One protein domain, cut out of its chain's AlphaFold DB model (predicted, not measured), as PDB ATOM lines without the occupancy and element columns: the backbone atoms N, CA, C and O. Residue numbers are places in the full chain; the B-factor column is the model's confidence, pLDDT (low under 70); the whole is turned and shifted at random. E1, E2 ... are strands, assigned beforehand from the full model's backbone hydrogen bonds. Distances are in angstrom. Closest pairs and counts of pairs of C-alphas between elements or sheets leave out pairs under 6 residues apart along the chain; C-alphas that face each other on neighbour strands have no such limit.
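This is residues 168 to 301 of the 301 residues of an uncharacterized protein of Porphyromonadaceae bacterium (UniProt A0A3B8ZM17). With little regular structure, two twisted sheets, E2 E1 E6 antiparallel and E3 E4 E8 E9 E7 mixed, stand partly face to face, with E5 in an arm beyond one end. Nine named strands, E1 to E9, and no named helix: all strand, 47 of 134 printed residues. It is compact, radius of gyration of the C-alphas 14.2 A, spanning 48 by 30 by 29 A.

Start at E1, residues 177 to 184; its C-alpha 183 is 7.1 A from C-alpha 214 of E4, residues 209 to 214, their closest pair. E8, residues 280 to 285, and E9, residues 293 to 299, form a hairpin, N 283 and O 296 2.9 A apart.

Find C-alpha 177 at (252.839, 254.859, 407.084). Next come E2, residues 191 to 193, E3, 203 to 206, E5, 227 to 229, E6, 232 to 236, and E7, 250 to 254. E9 ends at C-alpha 299, (255.716, 275.361, 405.086).

The printed part has no cut; the link E7 to E8 is long; no printed residue is under pLDDT 70.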
ATOM      1  N   ALA A 168     250.697 249.209 413.427       96.81
ATOM      2  CA  ALA A 168     249.703 249.639 412.463       96.81
ATOM      3  C   ALA A 168     248.778 250.699 413.087       96.81
ATOM      4  O   ALA A 168     248.806 250.953 414.296       96.81
ATOM      5  N   LEU A 169     247.939 251.310 412.261       96.44
ATOM      6  CA  LEU A 169     246.873 252.192 412.681       96.44
ATOM      7  C   LEU A 169     245.743 251.349 413.269       96.44
ATOM      8  O   LEU A 169     244.892 250.813 412.560       96.44
ATOM      9  N   ASP A 170     245.735 251.244 414.589       89.62
ATOM     10  CA  ASP A 170     244.688 250.589 415.362       89.62
ATOM     11  C   ASP A 170     243.755 251.617 416.029       89.62
ATOM     12  O   ASP A 170     243.777 252.814 415.725       89.62
ATOM     13  N   LYS A 171     242.896 251.149 416.943       84.56
ATOM     14  CA  LYS A 171     241.969 252.002 417.707       84.56
ATOM     15  C   LYS A 171     242.680 253.066 418.556       84.56
ATOM     16  O   LYS A 171     242.080 254.100 418.866       84.56
ATOM     17  N   ASP A 172     243.933 252.817 418.933       80.31
ATOM     18  CA  ASP A 172     244.739 253.684 419.794       80.31
ATOM     19  C   ASP A 172     245.590 254.664 418.969       80.31
ATOM     20  O   ASP A 172     246.244 255.551 419.528       80.31
ATOM     21  N   GLY A 173     245.522 254.561 417.636       81.44
ATOM     22  CA  GLY A 173     246.224 255.430 416.706       81.44
ATOM     23  C   GLY A 173     247.729 255.283 416.876       81.44
ATOM     24  O   GLY A 173     248.387 256.243 417.273       81.44
ATOM     25  N   ASN A 174     248.276 254.083 416.675       90.38
ATOM     26  CA  ASN A 174     249.684 253.805 416.972       90.38
ATOM     27  C   ASN A 174     250.670 254.191 415.863       90.38
ATOM     28  O   ASN A 174     251.679 254.822 416.172       90.38
ATOM     29  N   ALA A 175     250.387 253.901 414.592       97.00
ATOM     30  CA  ALA A 175     251.265 254.293 413.487       97.00
ATOM     31  C   ALA A 175     250.486 254.638 412.216       97.00
ATOM     32  O   ALA A 175     249.450 254.043 411.944       97.00
ATOM     33  N   ILE A 176     251.025 255.564 411.425       98.50
ATOM     34  CA  ILE A 176     250.620 255.820 410.039       98.50
ATOM     35  C   ILE A 176     251.878 255.740 409.179       98.50
ATOM     36  O   ILE A 176     252.937 256.234 409.572       98.50
ATOM     37  N   TRP A 177     251.748 255.116 408.014       98.62
ATOM     38  CA  TRP A 177     252.839 254.859 407.084       98.62
ATOM     39  C   TRP A 177     252.653 255.641 405.791       98.62
ATOM     40  O   TRP A 177     251.524 255.908 405.389       98.62
ATOM     41  N   VAL A 178     253.747 256.002 405.128       98.44
ATOM     42  CA  VAL A 178     253.723 256.786 403.888       98.44
ATOM     43  C   VAL A 178     254.446 256.033 402.789       98.44
ATOM     44  O   VAL A 178     255.601 255.635 402.958       98.44
ATOM     45  N   ILE A 179     253.751 255.836 401.672       97.56
ATOM     46  CA  ILE A 179     254.237 255.126 400.486       97.56
ATOM     47  C   ILE A 179     253.897 255.977 399.267       97.56
ATOM     48  O   ILE A 179     252.832 256.593 399.210       97.56
ATOM     49  N   GLY A 180     254.788 256.001 398.287       97.06
ATOM     50  CA  GLY A 180     254.549 256.649 397.010       97.06
ATOM     51  C   GLY A 180     255.791 257.298 396.440       97.06
ATOM     52  O   GLY A 180     256.893 257.192 396.977       97.06
ATOM     53  N   TRP A 181     255.611 257.948 395.305       96.31
ATOM     54  CA  TRP A 181     256.686 258.535 394.536       96.31
ATOM     55  C   TRP A 181     256.956 259.988 394.940       96.31
ATOM     56  O   TRP A 181     256.048 260.766 395.224       96.31
ATOM     57  N   GLY A 182     258.229 260.379 394.918       93.62
ATOM     58  CA  GLY A 182     258.658 261.756 395.152       93.62
ATOM     59  C   GLY A 182     258.715 262.135 396.630       93.62
ATOM     60  O   GLY A 182     258.739 263.321 396.954       93.62
ATOM     61  N   ILE A 183     258.747 261.136 397.518       95.31
ATOM     62  CA  ILE A 183     258.871 261.315 398.962       95.31
ATOM     63  C   ILE A 183     259.939 260.382 399.535       95.31
ATOM     64  O   ILE A 183     260.030 259.214 399.166       95.31
ATOM     65  N   GLY A 184     260.772 260.916 400.423       95.75
ATOM     66  CA  GLY A 184     261.927 260.217 400.969       95.75
ATOM     67  C   GLY A 184     262.580 260.993 402.107       95.75
ATOM     68  O   GLY A 184     262.327 262.187 402.286       95.75
ATOM     69  N   LYS A 185     263.418 260.300 402.881       96.12
ATOM     70  CA  LYS A 185     264.249 260.879 403.950       96.12
ATOM     71  C   LYS A 185     265.710 260.443 403.750       96.12
ATOM     72  O   LYS A 185     265.923 259.272 403.439       96.12
ATOM     73  N   PRO A 186     266.714 261.321 403.913       94.62
ATOM     74  CA  PRO A 186     266.601 262.734 404.287       94.62
ATOM     75  C   PRO A 186     266.009 263.617 403.177       94.62
ATOM     76  O   PRO A 186     265.449 264.667 403.464       94.62
ATOM     77  N   THR A 187     266.081 263.195 401.915       90.06
ATOM     78  CA  THR A 187     265.566 263.943 400.758       90.06
ATOM     79  C   THR A 187     264.731 263.034 399.852       90.06
ATOM     80  O   THR A 187     264.749 261.808 399.995       90.06
ATOM     81  N   HIS A 188     264.020 263.627 398.887       89.56
ATOM     82  CA  HIS A 188     263.247 262.889 397.883       89.56
ATOM     83  C   HIS A 188     264.113 262.002 396.968       89.56
ATOM     84  O   HIS A 188     263.570 261.121 396.309       89.56
ATOM     85  N   GLU A 189     265.439 262.193 396.928       91.31
ATOM     86  CA  GLU A 189     266.365 261.299 396.214       91.31
ATOM     87  C   GLU A 189     266.336 259.886 396.808       91.31
ATOM     88  O   GLU A 189     266.432 258.896 396.083       91.31
ATOM     89  N   ASN A 190     266.099 259.773 398.121       93.75
ATOM     90  CA  ASN A 190     265.793 258.501 398.762       93.75
ATOM     91  C   ASN A 190     264.301 258.149 398.640       93.75
ATOM     92  O   ASN A 190     263.625 257.884 399.635       93.75
ATOM     93  N   ASN A 191     263.787 258.194 397.414       94.12
ATOM     94  CA  ASN A 191     262.383 257.959 397.115       94.12
ATOM     95  C   ASN A 191     261.952 256.571 397.612       94.12
ATOM     96  O   ASN A 191     262.545 255.548 397.239       94.12
ATOM     97  N   VAL A 192     260.908 256.528 398.437       95.56
ATOM     98  CA  VAL A 192     260.337 255.261 398.913       95.56
ATOM     99  C   VAL A 192     259.615 254.519 397.791       95.56
ATOM    100  O   VAL A 192     259.629 253.290 397.770       95.56
ATOM    101  N   ASN A 193     259.091 255.257 396.806       95.50
ATOM    102  CA  ASN A 193     258.289 254.765 395.690       95.50
ATOM    103  C   ASN A 193     257.050 253.988 396.188       95.50
ATOM    104  O   ASN A 193     256.721 253.981 397.374       95.50
ATOM    105  N   TRP A 194     256.357 253.293 395.295       97.00
ATOM    106  CA  TRP A 194     255.306 252.330 395.628       97.00
ATOM    107  C   TRP A 194     255.885 251.014 396.179       97.00
ATOM    108  O   TRP A 194     255.521 249.929 395.733       97.00
ATOM    109  N   ASN A 195     256.831 251.111 397.120       97.25
ATOM    110  CA  ASN A 195     257.459 249.977 397.789       97.25
ATOM    111  C   ASN A 195     257.216 250.045 399.313       97.25
ATOM    112  O   ASN A 195     257.852 250.855 399.996       97.25
ATOM    113  N   PRO A 196     256.349 249.180 399.872       94.88
ATOM    114  CA  PRO A 196     256.031 249.195 401.299       94.88
ATOM    115  C   PRO A 196     257.220 248.864 402.212       94.88
ATOM    116  O   PRO A 196     257.248 249.327 403.352       94.88
ATOM    117  N   ASP A 197     258.234 248.138 401.734       94.69
ATOM    118  CA  ASP A 197     259.422 247.818 402.540       94.69
ATOM    119  C   ASP A 197     260.221 249.079 402.900       94.69
ATOM    120  O   ASP A 197     260.926 249.121 403.915       94.69
ATOM    121  N   LYS A 198     260.063 250.133 402.091       95.75
ATOM    122  CA  LYS A 198     260.688 251.447 402.262       95.75
ATOM    123  C   LYS A 198     259.775 252.486 402.916       95.75
ATOM    124  O   LYS A 198     260.197 253.632 403.035       95.75
ATOM    125  N   ALA A 199     258.551 252.127 403.312       97.69
ATOM    126  CA  ALA A 199     257.573 253.091 403.812       97.69
ATOM    127  C   ALA A 199     258.115 253.918 404.989       97.69
ATOM    128  O   ALA A 199     258.808 253.395 405.865       97.69
ATOM    129  N   LEU A 200     257.752 255.199 405.034       98.19
ATOM    130  CA  LEU A 200     258.104 256.081 406.149       98.19
ATOM    131  C   LEU A 200     257.056 255.956 407.252       98.19
ATOM    132  O   LEU A 200     255.868 256.108 406.981       98.19
ATOM    133  N   CYS A 201     257.479 255.737 408.495       98.56
ATOM    134  CA  CYS A 201     256.594 255.872 409.649       98.56
ATOM    135  C   CYS A 201     256.457 257.357 410.004       98.56
ATOM    136  O   CYS A 201     257.466 258.050 410.166       98.56
ATOM    137  N   MET A 202     255.233 257.857 410.161       98.75
ATOM    138  CA  MET A 202     255.001 259.202 410.692       98.75
ATOM    139  C   MET A 202     255.271 259.243 412.200       98.75
ATOM    140  O   MET A 202     254.959 258.292 412.923       98.75
ATOM    141  N   ALA A 203     255.795 260.363 412.697       98.56
ATOM    142  CA  ALA A 203     256.030 260.547 414.123       98.56
ATOM    143  C   ALA A 203     254.707 260.808 414.852       98.56
ATOM    144  O   ALA A 203     254.000 261.766 414.543       98.56
ATOM    145  N   LYS A 204     254.364 259.987 415.848       97.69
ATOM    146  CA  LYS A 204     253.192 260.210 416.709       97.69
ATOM    147  C   LYS A 204     253.496 261.322 417.715       97.69
ATOM    148  O   LYS A 204     254.299 261.125 418.626       97.69
ATOM    149  N   ILE A 205     252.848 262.478 417.576       97.00
ATOM    150  CA  ILE A 205     253.148 263.690 418.367       97.00
ATOM    151  C   ILE A 205     252.267 263.856 419.622       97.00
ATOM    152  O   ILE A 205     252.624 264.611 420.531       97.00
ATOM    153  N   GLY A 206     251.167 263.102 419.719       95.31
ATOM    154  CA  GLY A 206     250.221 263.109 420.848       95.31
ATOM    155  C   GLY A 206     248.774 263.045 420.363       95.31
ATOM    156  O   GLY A 206     248.530 263.317 419.198       95.31
ATOM    157  N   ASP A 207     247.818 262.656 421.212       94.25
ATOM    158  CA  ASP A 207     246.367 262.727 420.930       94.25
ATOM    159  C   ASP A 207     245.920 262.158 419.567       94.25
ATOM    160  O   ASP A 207     245.042 262.707 418.908       94.25
ATOM    161  N   LYS A 208     246.540 261.050 419.131       96.38
ATOM    162  CA  LYS A 208     246.326 260.432 417.804       96.38
ATOM    163  C   LYS A 208     246.624 261.372 416.622       96.38
ATOM    164  O   LYS A 208     246.023 261.256 415.557       96.38
ATOM    165  N   LYS A 209     247.573 262.286 416.813       97.94
ATOM    166  CA  LYS A 209     248.148 263.148 415.782       97.94
ATOM    167  C   LYS A 209     249.514 262.634 415.363       97.94
ATOM    168  O   LYS A 209     250.321 262.210 416.198       97.94
ATOM    169  N   PHE A 210     249.771 262.723 414.069       98.62
ATOM    170  CA  PHE A 210     250.980 262.235 413.425       98.62
ATOM    171  C   PHE A 210     251.578 263.312 412.548       98.62
ATOM    172  O   PHE A 210     250.835 264.024 411.884       98.62
ATOM    173  N   GLN A 211     252.902 263.391 412.508       98.38
ATOM    174  CA  GLN A 211     253.622 264.401 411.750       98.38
ATOM    175  C   GLN A 211     254.641 263.778 410.792       98.38
ATOM    176  O   GLN A 211     255.277 262.769 411.109       98.38
ATOM    177  N   LEU A 212     254.795 264.405 409.626       98.31
ATOM    178  CA  LEU A 212     255.860 264.142 408.667       98.31
ATOM    179  C   LEU A 212     256.365 265.453 408.051       98.31
ATOM    180  O   LEU A 212     255.631 266.154 407.359       98.31
ATOM    181  N   THR A 213     257.644 265.734 408.236       98.00
ATOM    182  CA  THR A 213     258.401 266.808 407.602       98.00
ATOM    183  C   THR A 213     259.089 266.282 406.346       98.00
ATOM    184  O   THR A 213     259.890 265.359 406.432       98.00
ATOM    185  N   PHE A 214     258.865 266.861 405.173       96.12
ATOM    186  CA  PHE A 214     259.478 266.377 403.932       96.12
ATOM    187  C   PHE A 214     259.880 267.517 402.995       96.12
ATOM    188  O   PHE A 214     259.399 268.646 403.111       96.12
ATOM    189  N   LYS A 215     260.786 267.197 402.068       94.56
ATOM    190  CA  LYS A 215     261.103 268.023 400.901       94.56
ATOM    191  C   LYS A 215     260.390 267.436 399.682       94.56
ATOM    192  O   LYS A 215     260.584 266.245 399.424       94.56
ATOM    193  N   PRO A 216     259.588 268.218 398.944       92.50
ATOM    194  CA  PRO A 216     258.862 267.702 397.798       92.50
ATOM    195  C   PRO A 216     259.812 267.435 396.631       92.50
ATOM    196  O   PRO A 216     260.866 268.065 396.501       92.50
ATOM    197  N   TYR A 217     259.436 266.489 395.776       95.00
ATOM    198  CA  TYR A 217     260.118 266.268 394.505       95.00
ATOM    199  C   TYR A 217     259.871 267.445 393.534       95.00
ATOM    200  O   TYR A 217     258.731 267.911 393.451       95.00
ATOM    201  N   PRO A 218     260.875 267.905 392.761       94.38
ATOM    202  CA  PRO A 218     260.698 268.964 391.766       94.38
ATOM    203  C   PRO A 218     259.720 268.567 390.650       94.38
ATOM    204  O   PRO A 218     259.992 267.661 389.870       94.38
ATOM    205  N   VAL A 219     258.586 269.258 390.527       94.56
ATOM    206  CA  VAL A 219     257.638 269.002 389.429       94.56
ATOM    207  C   VAL A 219     258.264 269.421 388.096       94.56
ATOM    208  O   VAL A 219     258.796 270.524 387.976       94.56
ATOM    209  N   THR A 220     258.197 268.550 387.088       94.44
ATOM    210  CA  THR A 220     258.678 268.836 385.726       94.44
ATOM    211  C   THR A 220     257.515 268.879 384.747       94.44
ATOM    212  O   THR A 220     256.513 268.194 384.957       94.44
ATOM    213  N   PHE A 221     257.674 269.606 383.644       95.12
ATOM    214  CA  PHE A 221     256.632 269.806 382.637       95.12
ATOM    215  C   PHE A 221     257.082 269.337 381.253       95.12
ATOM    216  O   PHE A 221     258.268 269.396 380.931       95.12
ATOM    217  N   ASN A 222     256.123 268.883 380.451       95.38
ATOM    218  CA  ASN A 222     256.280 268.659 379.018       95.38
ATOM    219  C   ASN A 222     256.264 270.002 378.262       95.38
ATOM    220  O   ASN A 222     255.876 271.033 378.816       95.38
ATOM    221  N   GLU A 223     256.635 269.987 376.979       95.25
ATOM    222  CA  GLU A 223     256.624 271.187 376.118       95.25
ATOM    223  C   GLU A 223     255.231 271.826 375.982       95.25
ATOM    224  O   GLU A 223     255.122 273.037 375.803       95.25
ATOM    225  N   ASP A 224     254.165 271.032 376.108       93.56
ATOM    226  CA  ASP A 224     252.769 271.484 376.048       93.56
ATOM    227  C   ASP A 224     252.238 272.058 377.379       93.56
ATOM    228  O   ASP A 224     251.062 272.408 377.481       93.56
ATOM    229  N   GLY A 225     253.091 272.159 378.405       89.38
ATOM    230  CA  GLY A 225     252.739 272.679 379.726       89.38
ATOM    231  C   GLY A 225     252.034 271.673 380.642       89.38
ATOM    232  O   GLY A 225     251.686 272.025 381.770       89.38
ATOM    233  N   THR A 226     251.837 270.423 380.214       92.62
ATOM    234  CA  THR A 226     251.327 269.360 381.092       92.62
ATOM    235  C   THR A 226     252.415 268.857 382.042       92.62
ATOM    236  O   THR A 226     253.608 268.902 381.739       92.62
ATOM    237  N   ILE A 227     252.023 268.373 383.222       92.50
ATOM    238  CA  ILE A 227     252.971 267.810 384.192       92.50
ATOM    239  C   ILE A 227     253.561 266.506 383.641       92.50
ATOM    240  O   ILE A 227     252.833 265.550 383.381       92.50
ATOM    241  N   ALA A 228     254.888 266.456 383.537       93.38
ATOM    242  CA  ALA A 228     255.652 265.279 383.136       93.38
ATOM    243  C   ALA A 228     255.987 264.372 384.332       93.38
ATOM    244  O   ALA A 228     255.862 263.156 384.236       93.38
ATOM    245  N   ASN A 229     256.389 264.956 385.469       92.81
ATOM    246  CA  ASN A 229     256.662 264.226 386.711       92.81
ATOM    247  C   ASN A 229     256.231 265.051 387.922       92.81
ATOM    248  O   ASN A 229     256.417 266.268 387.941       92.81
ATOM    249  N   LYS A 230     255.698 264.387 388.949       94.00
ATOM    250  CA  LYS A 230     255.217 265.013 390.188       94.00
ATOM    251  C   LYS A 230     255.290 264.059 391.364       94.00
ATOM    252  O   LYS A 230     255.148 262.857 391.169       94.00
ATOM    253  N   TYR A 231     255.443 264.597 392.574       95.44
ATOM    254  CA  TYR A 231     255.203 263.812 393.783       95.44
ATOM    255  C   TYR A 231     253.770 263.263 393.782       95.44
ATOM    256  O   TYR A 231     252.831 263.936 393.346       95.44
ATOM    257  N   ASP A 232     253.645 262.023 394.241       96.56
ATOM    258  CA  ASP A 232     252.401 261.267 394.315       96.56
ATOM    259  C   ASP A 232     252.528 260.209 395.412       96.56
ATOM    260  O   ASP A 232     253.143 259.160 395.210       96.56
ATOM    261  N   PHE A 233     251.994 260.501 396.595       97.75
ATOM    262  CA  PHE A 233     252.114 259.620 397.755       97.75
ATOM    263  C   PHE A 233     250.826 259.520 398.556       97.75
ATOM    264  O   PHE A 233     249.902 260.308 398.388       97.75
ATOM    265  N   LYS A 234     250.748 258.517 399.423       97.50
ATOM    266  CA  LYS A 234     249.534 258.175 400.156       97.50
ATOM    267  C   LYS A 234     249.855 257.634 401.543       97.50
ATOM    268  O   LYS A 234     250.955 257.141 401.803       97.50
ATOM    269  N   PHE A 235     248.865 257.730 402.424       98.19
ATOM    270  CA  PHE A 235     248.936 257.251 403.795       98.19
ATOM    271  C   PHE A 235     248.321 255.856 403.937       98.19
ATOM    272  O   PHE A 235     247.233 255.575 403.433       98.19
ATOM    273  N   PHE A 236     249.017 254.997 404.671       98.12
ATOM    274  CA  PHE A 236     248.689 253.596 404.895       98.12
ATOM    275  C   PHE A 236     248.582 253.297 406.383       98.12
ATOM    276  O   PHE A 236     249.251 253.904 407.223       98.12
ATOM    277  N   TYR A 237     247.739 252.326 406.714       97.38
ATOM    278  CA  TYR A 237     247.526 251.898 408.090       97.38
ATOM    279  C   TYR A 237     248.667 251.000 408.578       97.38
ATOM    280  O   TYR A 237     248.869 250.884 409.774       97.38
ATOM    281  N   GLN A 238     249.458 250.386 407.701       97.00
ATOM    282  CA  GLN A 238     250.540 249.471 408.078       97.00
ATOM    283  C   GLN A 238     251.740 249.611 407.140       97.00
ATOM    284  O   GLN A 238     251.595 250.088 406.013       97.00
ATOM    285  N   LYS A 239     252.916 249.145 407.581       96.62
ATOM    286  CA  LYS A 239     254.087 248.975 406.713       96.62
ATOM    287  C   LYS A 239     253.869 247.774 405.795       96.62
ATOM    288  O   LYS A 239     254.269 246.657 406.111       96.62
ATOM    289  N   GLY A 240     253.141 247.989 404.708       94.88
ATOM    290  CA  GLY A 240     252.642 246.908 403.870       94.88
ATOM    291  C   GLY A 240     251.427 247.330 403.061       94.88
ATOM    292  O   GLY A 240     250.749 248.311 403.378       94.88
ATOM    293  N   TRP A 241     251.111 246.534 402.048       94.75
ATOM    294  CA  TRP A 241     249.825 246.631 401.369       94.75
ATOM    295  C   TRP A 241     248.691 246.207 402.313       94.75
ATOM    296  O   TRP A 241     248.849 245.265 403.089       94.75
ATOM    297  N   GLY A 242     247.558 246.910 402.271       93.12
ATOM    298  CA  GLY A 242     246.440 246.672 403.186       93.12
ATOM    299  C   GLY A 242     245.561 247.908 403.353       93.12
ATOM    300  O   GLY A 242     245.224 248.560 402.371       93.12
ATOM    301  N   GLY A 243     245.200 248.232 404.599       94.25
ATOM    302  CA  GLY A 243     244.416 249.425 404.910       94.25
ATOM    303  C   GLY A 243     245.135 250.706 404.491       94.25
ATOM    304  O   GLY A 243     246.345 250.848 404.694       94.25
ATOM    305  N   GLU A 244     244.382 251.627 403.906       95.31
ATOM    306  CA  GLU A 244     244.871 252.880 403.344       95.31
ATOM    307  C   GLU A 244     243.841 253.993 403.539       95.31
ATOM    308  O   GLU A 244     242.645 253.721 403.645       95.31
ATOM    309  N   PHE A 245     244.309 255.239 403.595       97.38
ATOM    310  CA  PHE A 245     243.429 256.403 403.639       97.38
ATOM    311  C   PHE A 245     242.953 256.749 402.232       97.38
ATOM    312  O   PHE A 245     243.778 257.013 401.359       97.38
ATOM    313  N   VAL A 246     241.642 256.802 402.018       97.06
ATOM    314  CA  VAL A 246     241.037 257.303 400.770       97.06
ATOM    315  C   VAL A 246     240.554 258.745 400.929       97.06
ATOM    316  O   VAL A 246     240.469 259.250 402.044       97.06
ATOM    317  N   GLY A 247     240.205 259.422 399.831       94.88
ATOM    318  CA  GLY A 247     239.748 260.819 399.846       94.88
ATOM    319  C   GLY A 247     238.585 261.057 400.816       94.88
ATOM    320  O   GLY A 247     238.583 262.027 401.567       94.88
ATOM    321  N   ALA A 248     237.649 260.106 400.888       95.31
ATOM    322  CA  ALA A 248     236.503 260.159 401.796       95.31
ATOM    323  C   ALA A 248     236.852 259.994 403.290       95.31
ATOM    324  O   ALA A 248     236.014 260.303 404.137       95.31
ATOM    325  N   ASP A 249     238.054 259.516 403.633       96.25
ATOM    326  CA  ASP A 249     238.494 259.404 405.029       96.25
ATOM    327  C   ASP A 249     238.951 260.760 405.599       96.25
ATOM    328  O   ASP A 249     239.068 260.896 406.821       96.25
ATOM    329  N   TYR A 250     239.190 261.765 404.747       95.38
ATOM    330  CA  TYR A 250     239.549 263.120 405.160       95.38
ATOM    331  C   TYR A 250     238.292 263.980 405.307       95.38
ATOM    332  O   TYR A 250     237.676 264.391 404.328       95.38
ATOM    333  N   VAL A 251     237.922 264.312 406.545       93.25
ATOM    334  CA  VAL A 251     236.796 265.232 406.805       93.25
ATOM    335  C   VAL A 251     237.180 266.692 406.571       93.25
ATOM    336  O   VAL A 251     236.309 267.549 406.443       93.25
ATOM    337  N   SER A 252     238.481 266.990 406.542       89.38
ATOM    338  CA  SER A 252     239.009 268.308 406.207       89.38
ATOM    339  C   SER A 252     240.463 268.213 405.744       89.38
ATOM    340  O   SER A 252     241.291 267.568 406.390       89.38
ATOM    341  N   THR A 253     240.773 268.907 404.651       86.69
ATOM    342  CA  THR A 253     242.130 269.197 404.176       86.69
ATOM    343  C   THR A 253     242.370 270.697 404.318       86.69
ATOM    344  O   THR A 253     241.912 271.493 403.503       86.69
ATOM    345  N   GLN A 254     243.042 271.107 405.390       86.00
ATOM    346  CA  GLN A 254     243.261 272.514 405.738       86.00
ATOM    347  C   GLN A 254     244.486 273.069 405.005       86.00
ATOM    348  O   GLN A 254     245.471 273.476 405.619       86.00
ATOM    349  N   THR A 255     244.458 273.006 403.676       81.69
ATOM    350  CA  THR A 255     245.523 273.510 402.811       81.69
ATOM    351  C   THR A 255     245.002 273.741 401.399       81.69
ATOM    352  O   THR A 255     244.164 272.996 400.900       81.69
ATOM    353  N   ASP A 256     245.545 274.765 400.764       83.44
ATOM    354  CA  ASP A 256     245.417 275.121 399.358       83.44
ATOM    355  C   ASP A 256     246.743 274.903 398.612       83.44
ATOM    356  O   ASP A 256     246.960 275.516 397.581       83.44
ATOM    357  N   MET A 257     247.657 274.072 399.138       86.88
ATOM    358  CA  MET A 257     248.999 273.881 398.566       86.88
ATOM    359  C   MET A 257     249.194 272.532 397.863       86.88
ATOM    360  O   MET A 257     250.190 272.340 397.165       86.88
ATOM    361  N   ILE A 258     248.295 271.567 398.075       90.06
ATOM    362  CA  ILE A 258     248.423 270.214 397.522       90.06
ATOM    363  C   ILE A 258     247.067 269.654 397.110       90.06
ATOM    364  O   ILE A 258     246.057 269.884 397.776       90.06
ATOM    365  N   TYR A 259     247.054 268.889 396.022       91.00
ATOM    366  CA  TYR A 259     245.861 268.207 395.548       91.00
ATOM    367  C   TYR A 259     245.721 266.836 396.219       91.00
ATOM    368  O   TYR A 259     246.682 266.065 396.261       91.00
ATOM    369  N   VAL A 260     244.520 266.527 396.719       93.81
ATOM    370  CA  VAL A 260     244.171 265.211 397.274       93.81
ATOM    371  C   VAL A 260     243.145 264.543 396.362       93.81
ATOM    372  O   VAL A 260     242.094 265.116 396.086       93.81
ATOM    373  N   THR A 261     243.453 263.341 395.878       94.88
ATOM    374  CA  THR A 261     242.564 262.582 394.983       94.88
ATOM    375  C   THR A 261     241.460 261.856 395.756       94.88
ATOM    376  O   THR A 261     241.586 261.614 396.957       94.88
ATOM    377  N   ASP A 262     240.419 261.391 395.057       95.12
ATOM    378  CA  ASP A 262     239.392 260.506 395.640       95.12
ATOM    379  C   ASP A 262     239.990 259.200 396.186       95.12
ATOM    380  O   ASP A 262     239.536 258.663 397.198       95.12
ATOM    381  N   SER A 263     241.068 258.719 395.561       95.69
ATOM    382  CA  SER A 263     241.841 257.581 396.055       95.69
ATOM    383  C   SER A 263     242.680 257.922 397.284       95.69
ATOM    384  O   SER A 263     243.237 257.008 397.867       95.69
ATOM    385  N   GLY A 264     242.775 259.182 397.712       95.62
ATOM    386  CA  GLY A 264     243.539 259.619 398.885       95.62
ATOM    387  C   GLY A 264     245.020 259.893 398.617       95.62
ATOM    388  O   GLY A 264     245.797 259.997 399.567       95.62
ATOM    389  N   ASN A 265     245.422 260.000 397.348       96.94
ATOM    390  CA  ASN A 265     246.785 260.362 396.971       96.94
ATOM    391  C   ASN A 265     246.997 261.871 397.091       96.94
ATOM    392  O   ASN A 265     246.127 262.653 396.724       96.94
ATOM    393  N   PHE A 266     248.189 262.259 397.517       95.69
ATOM    394  CA  PHE A 266     248.673 263.621 397.653       95.69
ATOM    395  C   PHE A 266     249.596 263.909 396.478       95.69
ATOM    396  O   PHE A 266     250.658 263.295 396.351       95.69
ATOM    397  N   GLN A 267     249.172 264.816 395.603       94.94
ATOM    398  CA  GLN A 267     249.803 265.052 394.310       94.94
ATOM    399  C   GLN A 267     250.006 266.537 394.038       94.94
ATOM    400  O   GLN A 267     249.251 267.386 394.511       94.94
ATOM    401  N   ALA A 268     250.999 266.850 393.207       92.00
ATOM    402  CA  ALA A 268     251.050 268.163 392.579       92.00
ATOM    403  C   ALA A 268     249.915 268.311 391.551       92.00
ATOM    404  O   ALA A 268     249.571 267.351 390.841       92.00
ATOM    405  N   ALA A 269     249.394 269.528 391.433       88.19
ATOM    406  CA  ALA A 269     248.561 269.979 390.319       88.19
ATOM    407  C   ALA A 269     249.186 271.239 389.700       88.19
ATOM    408  O   ALA A 269     250.093 271.814 390.291       88.19
ATOM    409  N   ALA A 270     248.755 271.641 388.500       82.00
ATOM    410  CA  ALA A 270     249.415 272.710 387.735       82.00
ATOM    411  C   ALA A 270     249.508 274.047 388.499       82.00
ATOM    412  O   ALA A 270     250.469 274.792 388.333       82.00
ATOM    413  N   ASP A 271     248.530 274.319 389.354       84.88
ATOM    414  CA  ASP A 271     248.403 275.485 390.226       84.88
ATOM    415  C   ASP A 271     248.797 275.207 391.689       84.88
ATOM    416  O   ASP A 271     248.909 276.142 392.478       84.88
ATOM    417  N   LEU A 272     249.064 273.944 392.045       90.81
ATOM    418  CA  LEU A 272     249.366 273.473 393.401       90.81
ATOM    419  C   LEU A 272     250.709 272.740 393.431       90.81
ATOM    420  O   LEU A 272     250.774 271.504 393.478       90.81
ATOM    421  N   ILE A 273     251.791 273.517 393.364       93.19
ATOM    422  CA  ILE A 273     253.166 273.013 393.335       93.19
ATOM    423  C   ILE A 273     253.927 273.549 394.534       93.19
ATOM    424  O   ILE A 273     254.123 274.753 394.689       93.19
ATOM    425  N   LEU A 274     254.405 272.626 395.360       94.56
ATOM    426  CA  LEU A 274     255.294 272.950 396.462       94.56
ATOM    427  C   LEU A 274     256.698 273.285 395.933       94.56
ATOM    428  O   LEU A 274     257.248 272.558 395.107       94.56
ATOM    429  N   ASP A 275     257.307 274.352 396.453       93.94
ATOM    430  CA  ASP A 275     258.709 274.692 396.174       93.94
ATOM    431  C   ASP A 275     259.644 273.570 396.679       93.94
ATOM    432  O   ASP A 275     259.688 273.326 397.891       93.94
ATOM    433  N   PRO A 276     260.417 272.901 395.800       93.00
ATOM    434  CA  PRO A 276     261.290 271.781 396.169       93.00
ATOM    435  C   PRO A 276     262.472 272.178 397.066       93.00
ATOM    436  O   PRO A 276     263.120 271.312 397.662       93.00
ATOM    437  N   ASN A 277     262.763 273.474 397.200       93.06
ATOM    438  CA  ASN A 277     263.826 273.964 398.077       93.06
ATOM    439  C   ASN A 277     263.371 274.111 399.531       93.06
ATOM    440  O   ASN A 277     264.214 274.172 400.432       93.06
ATOM    441  N   LYS A 278     262.057 274.122 399.768       95.31
ATOM    442  CA  LYS A 278     261.446 274.319 401.081       95.31
ATOM    443  C   LYS A 278     261.072 273.000 401.742       95.31
ATOM    444  O   LYS A 278     260.866 271.976 401.092       95.31
ATOM    445  N   TRP A 279     260.989 273.039 403.065       96.19
ATOM    446  CA  TRP A 279     260.481 271.936 403.870       96.19
ATOM    447  C   TRP A 279     259.012 272.168 404.184       96.19
ATOM    448  O   TRP A 279     258.609 273.297 404.447       96.19
ATOM    449  N   TYR A 280     258.228 271.098 404.217       96.88
ATOM    450  CA  TYR A 280     256.817 271.150 404.581       96.88
ATOM    451  C   TYR A 280     256.512 270.120 405.648       96.88
ATOM    452  O   TYR A 280     257.141 269.066 405.693       96.88
ATOM    453  N   VAL A 281     255.534 270.428 406.488       97.81
ATOM    454  CA  VAL A 281     255.055 269.561 407.558       97.81
ATOM    455  C   VAL A 281     253.623 269.161 407.248       97.81
ATOM    456  O   VAL A 281     252.750 270.023 407.162       97.81
ATOM    457  N   ILE A 282     253.382 267.860 407.101       97.75
ATOM    458  CA  ILE A 282     252.038 267.281 407.108       97.75
ATOM    459  C   ILE A 282     251.726 266.829 408.523       97.75
ATOM    460  O   ILE A 282     252.514 266.098 409.122       97.75
ATOM    461  N   THR A 283     250.555 267.217 409.023       98.06
ATOM    462  CA  THR A 283     249.966 266.626 410.225       98.06
ATOM    463  C   THR A 283     248.669 265.918 409.866       98.06
ATOM    464  O   THR A 283     247.828 266.483 409.166       98.06
ATOM    465  N   LEU A 284     248.506 264.694 410.361       98.00
ATOM    466  CA  LEU A 284     247.253 263.947 410.326       98.00
ATOM    467  C   LEU A 284     246.714 263.793 411.743       98.00
ATOM    468  O   LEU A 284     247.368 263.190 412.592       98.00
ATOM    469  N   ASP A 285     245.520 264.319 411.985       97.56
ATOM    470  CA  ASP A 285     244.758 264.132 413.217       97.56
ATOM    471  C   ASP A 285     243.644 263.112 412.970       97.56
ATOM    472  O   ASP A 285     242.711 263.375 412.211       97.56
ATOM    473  N   VAL A 286     243.735 261.948 413.615       97.19
ATOM    474  CA  VAL A 286     242.705 260.894 413.564       97.19
ATOM    475  C   VAL A 286     241.991 260.717 414.908       97.19
ATOM    476  O   VAL A 286     241.412 259.665 415.192       97.19
ATOM    477  N   SER A 287     241.997 261.746 415.760       95.56
ATOM    478  CA  SER A 287     241.346 261.735 417.078       95.56
ATOM    479  C   SER A 287     239.841 261.454 417.006       95.56
ATOM    480  O   SER A 287     239.299 260.801 417.898       95.56
ATOM    481  N   GLN A 288     239.181 261.865 415.918       94.88
ATOM    482  CA  GLN A 288     237.754 261.629 415.656       94.88
ATOM    483  C   GLN A 288     237.455 260.242 415.055       94.88
ATOM    484  O   GLN A 288     236.294 259.902 414.811       94.88
ATOM    485  N   GLY A 289     238.490 259.434 414.822       93.94
ATOM    486  CA  GLY A 289     238.421 258.111 414.210       93.94
ATOM    487  C   GLY A 289     239.256 258.024 412.934       93.94
ATOM    488  O   GLY A 289     239.428 259.003 412.214       93.94
ATOM    489  N   ASN A 290     239.729 256.816 412.623       92.38
ATOM    490  CA  ASN A 290     240.669 256.567 411.519       92.38
ATOM    491  C   ASN A 290     240.119 256.961 410.133       92.38
ATOM    492  O   ASN A 290     240.898 257.226 409.231       92.38
ATOM    493  N   LYS A 291     238.789 257.041 409.984       93.81
ATOM    494  CA  LYS A 291     238.084 257.481 408.763       93.81
ATOM    495  C   LYS A 291     237.506 258.897 408.860       93.81
ATOM    496  O   LYS A 291     236.517 259.225 408.212       93.81
ATOM    497  N   LYS A 292     238.035 259.694 409.786       95.62
ATOM    498  CA  LYS A 292     237.665 261.093 410.015       95.62
ATOM    499  C   LYS A 292     238.921 261.930 410.228       95.62
ATOM    500  O   LYS A 292     239.019 262.685 411.194       95.62
ATOM    501  N   ALA A 293     239.901 261.734 409.353       96.62
ATOM    502  CA  ALA A 293     241.179 262.410 409.417       96.62
ATOM    503  C   ALA A 293     241.021 263.903 409.106       96.62
ATOM    504  O   ALA A 293     240.346 264.288 408.147       96.62
ATOM    505  N   VAL A 294     241.677 264.744 409.894       97.25
ATOM    506  CA  VAL A 294     241.925 266.146 409.552       97.25
ATOM    507  C   VAL A 294     243.385 266.260 409.144       97.25
ATOM    508  O   VAL A 294     244.276 265.908 409.918       97.25
ATOM    509  N   MET A 295     243.628 266.729 407.924       96.81
ATOM    510  CA  MET A 295     244.971 266.928 407.391       96.81
ATOM    511  C   MET A 295     245.310 268.414 407.349       96.81
ATOM    512  O   MET A 295     244.523 269.218 406.849       96.81
ATOM    513  N   THR A 296     246.497 268.768 407.834       97.00
ATOM    514  CA  THR A 296     247.087 270.101 407.658       97.00
ATOM    515  C   THR A 296     248.428 269.973 406.949       97.00
ATOM    516  O   THR A 296     249.213 269.084 407.286       97.00
ATOM    517  N   LEU A 297     248.730 270.899 406.046       96.88
ATOM    518  CA  LEU A 297     250.041 271.037 405.416       96.88
ATOM    519  C   LEU A 297     250.506 272.478 405.616       96.88
ATOM    520  O   LEU A 297     249.741 273.405 405.364       96.88
ATOM    521  N   THR A 298     251.747 272.672 406.056       96.19
ATOM    522  CA  THR A 298     252.345 274.005 406.234       96.19
ATOM    523  C   THR A 298     253.802 274.010 405.798       96.19
ATOM    524  O   THR A 298     254.516 273.037 406.040       96.19
ATOM    525  N   GLU A 299     254.276 275.116 405.224       96.12
ATOM    526  CA  GLU A 299     255.716 275.361 405.086       96.12
ATOM    527  C   GLU A 299     256.374 275.367 406.474       96.12
ATOM    528  O   GLU A 299     255.884 275.997 407.417       96.12
ATOM    529  N   LYS A 300     257.486 274.644 406.605       94.75
ATOM    530  CA  LYS A 300     258.295 274.614 407.817       94.75
ATOM    531  C   LYS A 300     259.165 275.870 407.855       94.75
ATOM    532  O   LYS A 300     260.044 276.031 407.012       94.75
ATOM    533  N   LYS A 301     258.885 276.733 408.832       84.31
ATOM    534  CA  LYS A 301     259.649 277.957 409.100       84.31
ATOM    535  C   LYS A 301     260.994 277.664 409.753       84.31
ATOM    536  O   LYS A 301     261.082 276.654 410.490       84.31
TER     537      LYS A 301